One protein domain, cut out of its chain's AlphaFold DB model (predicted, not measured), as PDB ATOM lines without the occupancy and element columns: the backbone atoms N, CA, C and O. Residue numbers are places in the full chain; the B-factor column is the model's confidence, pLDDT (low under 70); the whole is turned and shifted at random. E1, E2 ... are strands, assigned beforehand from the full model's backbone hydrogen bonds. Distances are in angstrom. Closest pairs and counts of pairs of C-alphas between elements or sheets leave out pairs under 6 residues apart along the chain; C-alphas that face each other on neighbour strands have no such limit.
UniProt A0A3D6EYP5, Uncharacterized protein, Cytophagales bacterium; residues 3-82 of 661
ATOM      1  N   TYR A   3       8.033 121.632 353.647       78.69
ATOM      2  CA  TYR A   3       7.630 122.886 354.262       78.69
ATOM      3  C   TYR A   3       7.463 123.955 353.201       78.69
ATOM      4  O   TYR A   3       8.411 124.273 352.480       78.69
ATOM      5  N   ARG A   4       6.274 124.551 353.139       82.38
ATOM      6  CA  ARG A   4       5.992 125.682 352.260       82.38
ATOM      7  C   ARG A   4       5.884 126.958 353.080       82.38
ATOM      8  O   ARG A   4       5.067 127.047 353.990       82.38
ATOM      9  N   ILE A   5       6.712 127.939 352.748       80.25
ATOM     10  CA  ILE A   5       6.793 129.224 353.442       80.25
ATOM     11  C   ILE A   5       6.468 130.313 352.444       80.25
ATOM     12  O   ILE A   5       7.088 130.388 351.384       80.25
ATOM     13  N   THR A   6       5.523 131.174 352.802       82.31
ATOM     14  CA  THR A   6       5.129 132.316 351.984       82.31
ATOM     15  C   THR A   6       5.241 133.589 352.807       82.31
ATOM     16  O   THR A   6       4.671 133.702 353.889       82.31
ATOM     17  N   PHE A   7       5.987 134.547 352.275       80.44
ATOM     18  CA  PHE A   7       6.102 135.899 352.787       80.44
ATOM     19  C   PHE A   7       5.090 136.799 352.080       80.44
ATOM     20  O   PHE A   7       4.789 136.603 350.903       80.44
ATOM     21  N   ALA A   8       4.584 137.810 352.789       83.00
ATOM     22  CA  ALA A   8       3.650 138.781 352.217       83.00
ATOM     23  C   ALA A   8       4.271 139.583 351.056       83.00
ATOM     24  O   ALA A   8       3.564 140.019 350.151       83.00
ATOM     25  N   THR A   9       5.595 139.751 351.064       84.00
ATOM     26  CA  THR A   9       6.379 140.380 349.998       84.00
ATOM     27  C   THR A   9       7.654 139.570 349.728       84.00
ATOM     28  O   THR A   9       8.103 138.837 350.613       84.00
ATOM     29  N   PRO A  10       8.251 139.660 348.521       85.88
ATOM     30  CA  PRO A  10       9.515 138.987 348.228       85.88
ATOM     31  C   PRO A  10      10.629 139.389 349.199       85.88
ATOM     32  O   PRO A  10      10.742 140.568 349.544       85.88
ATOM     33  N   LEU A  11      11.469 138.431 349.616       83.44
ATOM     34  CA  LEU A  11      12.581 138.728 350.525       83.44
ATOM     35  C   LEU A  11      13.528 139.764 349.889       83.44
ATOM     36  O   LEU A  11      14.005 139.535 348.772       83.44
ATOM     37  N   PRO A  12      13.813 140.895 350.561       80.56
ATOM     38  CA  PRO A  12      14.612 141.966 349.979       80.56
ATOM     39  C   PRO A  12      16.081 141.553 349.838       80.56
ATOM     40  O   PRO A  12      16.603 140.767 350.631       80.56
ATOM     41  N   ALA A  13      16.766 142.116 348.839       75.44
ATOM     42  CA  ALA A  13      18.206 141.942 348.673       75.44
ATOM     43  C   ALA A  13      18.951 142.576 349.860       75.44
ATOM     44  O   ALA A  13      18.690 143.726 350.214       75.44
ATOM     45  N   GLY A  14      19.860 141.829 350.490       73.12
ATOM     46  CA  GLY A  14      20.567 142.291 351.683       73.12
ATOM     47  C   GLY A  14      20.981 141.139 352.601       73.12
ATOM     48  O   GLY A  14      21.832 140.347 352.199       73.12
ATOM     49  N   PRO A  15      20.456 141.046 353.837       73.81
ATOM     50  CA  PRO A  15      20.990 140.114 354.823       73.81
ATOM     51  C   PRO A  15      20.698 138.647 354.466       73.81
ATOM     52  O   PRO A  15      19.783 138.339 353.703       73.81
ATOM     53  N   ASN A  16      21.488 137.731 355.029       82.00
ATOM     54  CA  ASN A  16      21.339 136.298 354.794       82.00
ATOM     55  C   ASN A  16      20.167 135.750 355.621       82.00
ATOM     56  O   ASN A  16      20.276 135.604 356.840       82.00
ATOM     57  N   TYR A  17      19.042 135.470 354.969       85.38
ATOM     58  CA  TYR A  17      17.876 134.869 355.609       85.38
ATOM     59  C   TYR A  17      18.044 133.352 355.656       85.38
ATOM     60  O   TYR A  17      18.197 132.715 354.615       85.38
ATOM     61  N   VAL A  18      17.977 132.761 356.846       87.50
ATOM     62  CA  VAL A  18      18.025 131.307 357.023       87.50
ATOM     63  C   VAL A  18      16.779 130.814 357.746       87.50
ATOM     64  O   VAL A  18      16.308 131.423 358.703       87.50
ATOM     65  N   LEU A  19      16.255 129.678 357.307       87.62
ATOM     66  CA  LEU A  19      15.254 128.918 358.037       87.62
ATOM     67  C   LEU A  19      15.965 127.899 358.925       87.62
ATOM     68  O   LEU A  19      16.699 127.049 358.422       87.62
ATOM     69  N   SER A  20      15.750 127.991 360.233       86.69
ATOM     70  CA  SER A  20      16.337 127.100 361.236       86.69
ATOM     71  C   SER A  20      15.306 126.089 361.724       86.69
ATOM     72  O   SER A  20      14.159 126.460 361.957       86.69
ATOM     73  N   PHE A  21      15.731 124.844 361.915       86.19
ATOM     74  CA  PHE A  21      14.948 123.734 362.453       86.19
ATOM     75  C   PHE A  21      15.609 123.223 363.732       86.19
ATOM     76  O   PHE A  21      16.779 122.836 363.711       86.19
ATOM     77  N   PHE A  22      14.859 123.196 364.825       84.69
ATOM     78  CA  PHE A  22      15.192 122.484 366.051       84.69
ATOM     79  C   PHE A  22      14.341 121.223 366.113       84.69
ATOM     80  O   PHE A  22      13.124 121.342 366.147       84.69
ATOM     81  N   TRP A  23      14.954 120.044 366.096       82.00
ATOM     82  CA  TRP A  23      14.227 118.778 365.947       82.00
ATOM     83  C   TRP A  23      13.667 118.218 367.262       82.00
ATOM     84  O   TRP A  23      12.767 117.386 367.231       82.00
ATOM     85  N   GLY A  24      14.144 118.706 368.411       72.31
ATOM     86  CA  GLY A  24      13.599 118.333 369.719       72.31
ATOM     87  C   GLY A  24      14.019 116.949 370.229       72.31
ATOM     88  O   GLY A  24      13.381 116.435 371.140       72.31
ATOM     89  N   ASP A  25      15.073 116.347 369.672       68.62
ATOM     90  CA  ASP A  25      15.573 115.003 369.998       68.62
ATOM     91  C   ASP A  25      16.956 114.981 370.681       68.62
ATOM     92  O   ASP A  25      17.576 113.925 370.809       68.62
ATOM     93  N   GLY A  26      17.442 116.135 371.153       66.00
ATOM     94  CA  GLY A  26      18.752 116.285 371.787       66.00
ATOM     95  C   GLY A  26      19.050 117.734 372.208       66.00
ATOM     96  O   GLY A  26      18.148 118.577 372.177       66.00
ATOM     97  N   PRO A  27      20.293 118.057 372.625       59.56
ATOM     98  CA  PRO A  27      20.667 119.423 373.002       59.56
ATOM     99  C   PRO A  27      20.414 120.421 371.857       59.56
ATOM    100  O   PRO A  27      20.304 120.023 370.703       59.56
ATOM    101  N   ALA A  28      20.315 121.716 372.188       59.69
ATOM    102  CA  ALA A  28      19.790 122.829 371.374       59.69
ATOM    103  C   ALA A  28      20.533 123.164 370.051       59.69
ATOM    104  O   ALA A  28      20.818 124.328 369.770       59.69
ATOM    105  N   SER A  29      20.870 122.173 369.223       66.12
ATOM    106  CA  SER A  29      21.465 122.350 367.901       66.12
ATOM    107  C   SER A  29      20.390 122.557 366.835       66.12
ATOM    108  O   SER A  29      19.422 121.799 366.759       66.12
ATOM    109  N   PHE A  30      20.585 123.567 365.983       77.12
ATOM    110  CA  PHE A  30      19.694 123.878 364.866       77.12
ATOM    111  C   PHE A  30      20.293 123.390 363.548       77.12
ATOM    112  O   PHE A  30      21.482 123.580 363.293       77.12
ATOM    113  N   THR A  31      19.460 122.846 362.664       84.25
ATOM    114  CA  THR A  31      19.826 122.677 361.249       84.25
ATOM    115  C   THR A  31      19.275 123.849 360.442       84.25
ATOM    116  O   THR A  31      18.173 124.315 360.717       84.25
ATOM    117  N   GLN A  32      20.036 124.377 359.478       86.25
ATOM    118  CA  GLN A  32      19.689 125.625 358.784       86.25
ATOM    119  C   GLN A  32      19.628 125.473 357.262       86.25
ATOM    120  O   GLN A  32      20.285 124.616 356.663       86.25
ATOM    121  N   VAL A  33      18.813 126.316 356.627       87.12
ATOM    122  CA  VAL A  33      18.657 126.400 355.170       87.12
ATOM    123  C   VAL A  33      18.630 127.858 354.752       87.12
ATOM    124  O   VAL A  33      17.766 128.604 355.199       87.12
ATOM    125  N   THR A  34      19.550 128.261 353.882       87.06
ATOM    126  CA  THR A  34      19.567 129.617 353.328       87.06
ATOM    127  C   THR A  34      18.404 129.836 352.361       87.06
ATOM    128  O   THR A  34      18.158 129.008 351.483       87.06
ATOM    129  N   LEU A  35      17.711 130.964 352.505       86.38
ATOM    130  CA  LEU A  35      16.634 131.417 351.630       86.38
ATOM    131  C   LEU A  35      17.193 132.434 350.628       86.38
ATOM    132  O   LEU A  35      17.693 133.490 351.010       86.38
ATOM    133  N   THR A  36      17.110 132.127 349.334       84.31
ATOM    134  CA  THR A  36      17.594 133.022 348.270       84.31
ATOM    135  C   THR A  36      16.704 134.268 348.159       84.31
ATOM    136  O   THR A  36      15.498 134.096 347.986       84.31
ATOM    137  N   PRO A  37      17.232 135.508 348.216       82.62
ATOM    138  CA  PRO A  37      16.424 136.727 348.088       82.62
ATOM    139  C   PRO A  37      15.646 136.819 346.763       82.62
ATOM    140  O   PRO A  37      16.037 136.226 345.761       82.62
ATOM    141  N   GLY A  38      14.561 137.599 346.747       81.06
ATOM    142  CA  GLY A  38      13.775 137.899 345.542       81.06
ATOM    143  C   GLY A  38      12.560 137.000 345.291       81.06
ATOM    144  O   GLY A  38      11.763 137.313 344.409       81.06
ATOM    145  N   SER A  39      12.357 135.939 346.079       84.88
ATOM    146  CA  SER A  39      11.120 135.144 346.055       84.88
ATOM    147  C   SER A  39      10.232 135.464 347.259       84.88
ATOM    148  O   SER A  39      10.713 135.760 348.351       84.88
ATOM    149  N   ALA A  40       8.915 135.399 347.060       83.81
ATOM    150  CA  ALA A  40       7.934 135.472 348.143       83.81
ATOM    151  C   ALA A  40       7.531 134.083 348.659       83.81
ATOM    152  O   ALA A  40       6.891 133.987 349.698       83.81
ATOM    153  N   THR A  41       7.854 132.994 347.953       84.62
ATOM    154  CA  THR A  41       7.479 131.629 348.358       84.62
ATOM    155  C   THR A  41       8.651 130.664 348.213       84.62
ATOM    156  O   THR A  41       9.362 130.686 347.208       84.62
ATOM    157  N   TYR A  42       8.822 129.801 349.212       86.38
ATOM    158  CA  TYR A  42       9.864 128.781 349.289       86.38
ATOM    159  C   TYR A  42       9.236 127.435 349.643       86.38
ATOM    160  O   TYR A  42       8.390 127.365 350.535       86.38
ATOM    161  N   THR A  43       9.681 126.373 348.979       87.00
ATOM    162  CA  THR A  43       9.318 124.991 349.308       87.00
ATOM    163  C   THR A  43      10.595 124.250 349.672       87.00
ATOM    164  O   THR A  43      11.533 124.211 348.876       87.00
ATOM    165  N   ILE A  44      10.670 123.721 350.892       85.19
ATOM    166  CA  ILE A  44      11.885 123.129 351.455       85.19
ATOM    167  C   ILE A  44      11.560 121.751 352.009       85.19
ATOM    168  O   ILE A  44      10.738 121.614 352.910       85.19
ATOM    169  N   THR A  45      12.280 120.741 351.534       83.56
ATOM    170  CA  THR A  45      12.179 119.376 352.053       83.56
ATOM    171  C   THR A  45      13.391 119.060 352.920       83.56
ATOM    172  O   THR A  45      14.540 119.204 352.490       83.56
ATOM    173  N   ARG A  46      13.141 118.633 354.162       84.00
ATOM    174  CA  ARG A  46      14.181 118.203 355.108       84.00
ATOM    175  C   ARG A  46      13.856 116.821 355.686       84.00
ATOM    176  O   ARG A  46      12.797 116.659 356.305       84.00
ATOM    177  N   PRO A  47      14.713 115.811 355.453       80.81
ATOM    178  CA  PRO A  47      14.662 114.553 356.183       80.81
ATOM    179  C   PRO A  47      15.380 114.701 357.532       80.81
ATOM    180  O   PRO A  47      16.398 115.382 357.617       80.81
ATOM    181  N   HIS A  48      14.851 114.050 358.565       78.50
ATOM    182  CA  HIS A  48      15.488 113.922 359.876       78.50
ATOM    183  C   HIS A  48      15.134 112.555 360.460       78.50
ATOM    184  O   HIS A  48      13.975 112.143 360.372       78.50
ATOM    185  N   ASN A  49      16.127 111.852 361.005       75.44
ATOM    186  CA  ASN A  49      15.946 110.531 361.604       75.44
ATOM    187  C   ASN A  49      15.942 110.676 363.121       75.44
ATOM    188  O   ASN A  49      16.944 111.084 363.699       75.44
ATOM    189  N   TYR A  50      14.834 110.302 363.748       71.19
ATOM    190  CA  TYR A  50      14.704 110.330 365.198       71.19
ATOM    191  C   TYR A  50      15.275 109.058 365.846       71.19
ATOM    192  O   TYR A  50      15.176 107.984 365.240       71.19
ATOM    193  N   PRO A  51      15.844 109.142 367.065       64.31
ATOM    194  CA  PRO A  51      16.258 107.968 367.827       64.31
ATOM    195  C   PRO A  51      15.126 106.940 367.964       64.31
ATOM    196  O   PRO A  51      14.011 107.273 368.362       64.31
ATOM    197  N   ALA A  52      15.416 105.669 367.691       52.19
ATOM    198  CA  ALA A  52      14.508 104.593 368.062       52.19
ATOM    199  C   ALA A  52      14.467 104.512 369.601       52.19
ATOM    200  O   ALA A  52      15.519 104.355 370.218       52.19
ATOM    201  N   ASN A  53      13.273 104.608 370.203       51.69
ATOM    202  CA  ASN A  53      12.983 104.417 371.641       51.69
ATOM    203  C   ASN A  53      12.998 105.662 372.565       51.69
ATOM    204  O   ASN A  53      13.298 105.530 373.749       51.69
ATOM    205  N   SER A  54      12.635 106.857 372.085       50.09
ATOM    206  CA  SER A  54      12.466 108.043 372.953       50.09
ATOM    207  C   SER A  54      11.093 108.118 373.636       50.09
ATOM    208  O   SER A  54      10.063 107.894 372.999       50.09
ATOM    209  N   ASP A  55      11.064 108.478 374.927       47.84
ATOM    210  CA  ASP A  55       9.870 108.685 375.787       47.84
ATOM    211  C   ASP A  55       8.989 109.878 375.392       47.84
ATOM    212  O   ASP A  55       7.909 110.045 375.956       47.84
ATOM    213  N   CYS A  56       9.392 110.649 374.380       48.47
ATOM    214  CA  CYS A  56       8.686 111.845 373.926       48.47
ATOM    215  C   CYS A  56       8.273 111.765 372.448       48.47
ATOM    216  O   CYS A  56       9.032 111.288 371.602       48.47
ATOM    217  N   GLU A  57       7.108 112.337 372.125       60.62
ATOM    218  CA  GLU A  57       6.824 112.857 370.781       60.62
ATOM    219  C   GLU A  57       7.757 114.054 370.506       60.62
ATOM    220  O   GLU A  57       8.038 114.850 371.406       60.62
ATOM    221  N   TYR A  58       8.283 114.186 369.287       68.38
ATOM    222  CA  TYR A  58       9.318 115.185 368.994       68.38
ATOM    223  C   TYR A  58       8.709 116.522 368.567       68.38
ATOM    224  O   TYR A  58       7.865 116.576 367.669       68.38
ATOM    225  N   GLN A  59       9.159 117.620 369.182       71.81
ATOM    226  CA  GLN A  59       8.728 118.973 368.829       71.81
ATOM    227  C   GLN A  59       9.725 119.629 367.870       71.81
ATOM    228  O   GLN A  59      10.749 120.174 368.286       71.81
ATOM    229  N   VAL A  60       9.374 119.654 366.587       79.62
ATOM    230  CA  VAL A  60      10.120 120.377 365.558       79.62
ATOM    231  C   VAL A  60       9.745 121.847 365.591       79.62
ATOM    232  O   VAL A  60       8.615 122.229 365.294       79.62
ATOM    233  N   GLN A  61      10.694 122.709 365.919       82.56
ATOM    234  CA  GLN A  61      10.488 124.150 365.891       82.56
ATOM    235  C   GLN A  61      11.233 124.758 364.725       82.56
ATOM    236  O   GLN A  61      12.426 124.538 364.537       82.56
ATOM    237  N   MET A  62      10.515 125.562 363.963       84.19
ATOM    238  CA  MET A  62      11.016 126.228 362.781       84.19
ATOM    239  C   MET A  62      10.911 127.720 362.968       84.19
ATOM    240  O   MET A  62       9.867 128.218 363.371       84.19
ATOM    241  N   PHE A  63      11.961 128.455 362.661       85.06
ATOM    242  CA  PHE A  63      11.924 129.910 362.715       85.06
ATOM    243  C   PHE A  63      12.916 130.489 361.725       85.06
ATOM    244  O   PHE A  63      13.876 129.835 361.310       85.06
ATOM    245  N   ILE A  64      12.687 131.738 361.355       84.81
ATOM    246  CA  ILE A  64      13.594 132.472 360.488       84.81
ATOM    247  C   ILE A  64      14.633 133.161 361.369       84.81
ATOM    248  O   ILE A  64      14.314 133.697 362.433       84.81
ATOM    249  N   ALA A  65      15.881 133.131 360.928       81.19
ATOM    250  CA  ALA A  65      16.972 133.905 361.493       81.19
ATOM    251  C   ALA A  65      17.621 134.739 360.384       81.19
ATOM    252  O   ALA A  65      17.653 134.339 359.218       81.19
ATOM    253  N   VAL A  66      18.137 135.909 360.747       80.44
ATOM    254  CA  VAL A  66      18.789 136.842 359.822       80.44
ATOM    255  C   VAL A  66      20.263 136.931 360.197       80.44
ATOM    256  O   VAL A  66      20.589 137.127 361.365       80.44
ATOM    257  N   ASN A  67      21.161 136.745 359.228       75.56
ATOM    258  CA  ASN A  67      22.616 136.683 359.423       75.56
ATOM    259  C   ASN A  67      23.055 135.674 360.502       75.56
ATOM    260  O   ASN A  67      24.055 135.885 361.182       75.56
ATOM    261  N   SER A  68      22.272 134.607 360.697       65.56
ATOM    262  CA  SER A  68      22.468 133.604 361.755       65.56
ATOM    263  C   SER A  68      22.436 134.159 363.194       65.56
ATOM    264  O   SER A  68      22.767 133.440 364.136       65.56
ATOM    265  N   ALA A  69      21.996 135.407 363.389       61.88
ATOM    266  CA  ALA A  69      21.950 136.095 364.675       61.88
ATOM    267  C   ALA A  69      20.598 135.877 365.377       61.88
ATOM    268  O   ALA A  69      19.742 136.758 365.410       61.88
ATOM    269  N   GLY A  70      20.414 134.683 365.945       64.94
ATOM    270  CA  GLY A  70      19.292 134.364 366.834       64.94
ATOM    271  C   GLY A  70      17.921 134.231 366.156       64.94
ATOM    272  O   GLY A  70      17.692 134.649 365.022       64.94
ATOM    273  N   ALA A  71      16.993 133.583 366.861       69.38
ATOM    274  CA  ALA A  71      15.654 133.300 366.360       69.38
ATOM    275  C   ALA A  71      14.784 134.565 366.313       69.38
ATOM    276  O   ALA A  71      14.596 135.227 367.337       69.38
ATOM    277  N   CYS A  72      14.149 134.857 365.175       72.75
ATOM    278  CA  CYS A  72      13.034 135.801 365.152       72.75
ATOM    279  C   CYS A  72      11.823 135.135 365.823       72.75
ATOM    280  O   CYS A  72      11.069 134.413 365.170       72.75
ATOM    281  N   GLY A  73      11.635 135.360 367.128       64.62
ATOM    282  CA  GLY A  73      10.650 134.642 367.951       64.62
ATOM    283  C   GLY A  73       9.209 134.675 367.423       64.62
ATOM    284  O   GLY A  73       8.488 133.692 367.567       64.62
ATOM    285  N   VAL A  74       8.814 135.749 366.730       71.88
ATOM    286  CA  VAL A  74       7.483 135.891 366.105       71.88
ATOM    287  C   VAL A  74       7.272 135.009 364.868       71.88
ATOM    288  O   VAL A  74       6.143 134.820 364.436       71.88
ATOM    289  N   THR A  75       8.344 134.454 364.296       73.25
ATOM    290  CA  THR A  75       8.294 133.561 363.121       73.25
ATOM    291  C   THR A  75       8.306 132.081 363.499       73.25
ATOM    292  O   THR A  75       8.376 131.222 362.620       73.25
ATOM    293  N   ARG A  76       8.267 131.771 364.802       78.81
ATOM    294  CA  ARG A  76       8.383 130.405 365.304       78.81
ATOM    295  C   ARG A  76       7.116 129.611 365.007       78.81
ATOM    296  O   ARG A  76       6.072 129.815 365.617       78.81
ATOM    297  N   GLN A  77       7.246 128.665 364.097       77.88
ATOM    298  CA  GLN A  77       6.295 127.598 363.843       77.88
ATOM    299  C   GLN A  77       6.717 126.376 364.654       77.88
ATOM    300  O   GLN A  77       7.901 126.068 364.771       77.88
ATOM    301  N   THR A  78       5.751 125.682 365.238       75.62
ATOM    302  CA  THR A  78       5.985 124.406 365.909       75.62
ATOM    303  C   THR A  78       5.203 123.342 365.167       75.62
ATOM    304  O   THR A  78       3.988 123.456 365.038       75.62
ATOM    305  N   GLN A  79       5.897 122.301 364.730       70.50
ATOM    306  CA  GLN A  79       5.301 121.060 364.278       70.50
ATOM    307  C   GLN A  79       5.663 119.956 365.263       70.50
ATOM    308  O   GLN A  79       6.784 119.863 365.745       70.50
ATOM    309  N   LEU A  80       4.698 119.112 365.564       66.12
ATOM    310  CA  LEU A  80       4.867 117.971 366.446       66.12
ATOM    311  C   LEU A  80       4.877 116.707 365.589       66.12
ATOM    312  O   LEU A  80       4.105 116.590 364.633       66.12
ATOM    313  N   VAL A  81       5.791 115.797 365.902       66.00
ATOM    314  CA  VAL A  81       6.039 114.576 365.142       66.00
ATOM    315  C   VAL A  81       5.810 113.395 366.065       66.00
ATOM    316  O   VAL A  81       6.580 113.155 366.996       66.00
ATOM    317  N   THR A  82       4.745 112.651 365.789       60.25
ATOM    318  CA  THR A  82       4.410 111.445 366.535       60.25
ATOM    319  C   THR A  82       5.183 110.262 365.953       60.25
ATOM    320  O   THR A  82       5.177 110.025 364.743       60.25
TER     321      THR A  82
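What this domain is: This is residues 3 to 82 of the 661 residues of an uncharacterized protein of Cytophagales bacterium (UniProt A0A3D6EYP5). A small, loosely formed sandwich of strands: a strongly twisted and curled sheet of four, E3 E2 E5 E6, has a two-stranded ribbon, E1 with E4, facing its hollow side, with few close C-alphas between the two layers. The strands run roughly along the longest axis, and the loop of residues 46 to 57, with no named element, makes one end of the model. The printed part has 80 residues with six named strands, E1 to E6 in chain order, and no named helix; both sheets are antiparallel. The class is all strand, though 34 of the 80 residues, under half, are in named elements. The whole is only just compact, close to loose, with a radius of gyration of the C-alphas of 13.7 A, and elongated, spanning 44 by 23 by 20 A.

Where its parts are: E1 is residues 3 to 6, 10.0 A long, beginning at C-alpha 3 (7.630, 122.886, 354.262). E2 is residues 17 to 22, 16.4 A. E3 is residues 31 to 35, 13.4 A. E4 is residues 41 to 45, 13.6 A. E5, the longest strand, is residues 58 to 66, 25.4 A, from C-alpha 58 at (9.318, 115.185, 368.994). E6 is residues 77 to 81, 13.1 A, ending at C-alpha 81 (6.039, 114.576, 365.142).

How they stand to each other: In the larger sheet, E3 and E6 are edge strands, and E2 and E5 are inner strands. E2 and E3 form a hairpin, antiparallel at 156 degrees, with N 19 and O 33 within hydrogen-bond range at 2.8 A. E2 and E5 are antiparallel at 162 degrees, with N 20 and O 63 at 2.8 A. E5 and E6 form a hairpin at 154 degrees, with N 60 and O 79 at 2.7 A. In the other sheet E1 and E4 are antiparallel at 169 degrees, with N 5 and O 42 at 2.8 A. E3 and E4 have 1 pair of C-alphas within 8 A, those of Leu 35 and Tyr 42, 7.6 A apart. Apart are, for instance, E1 and E5, E2 and E4, and E4 and E6.

The domain as a whole: The two C-alphas farthest apart are those of Ala 13 and Asn 53, 44.3 A. The printed part has no cut. The link E4 to E5, 12 residues, is long; the link E3 to E4, 5 residues, is tight. The mean pLDDT of the printed part is 75.8, and 21 residues are under 70: residues 25 to 29, 51 to 58, 68 to 71, 73, and 80 to 82.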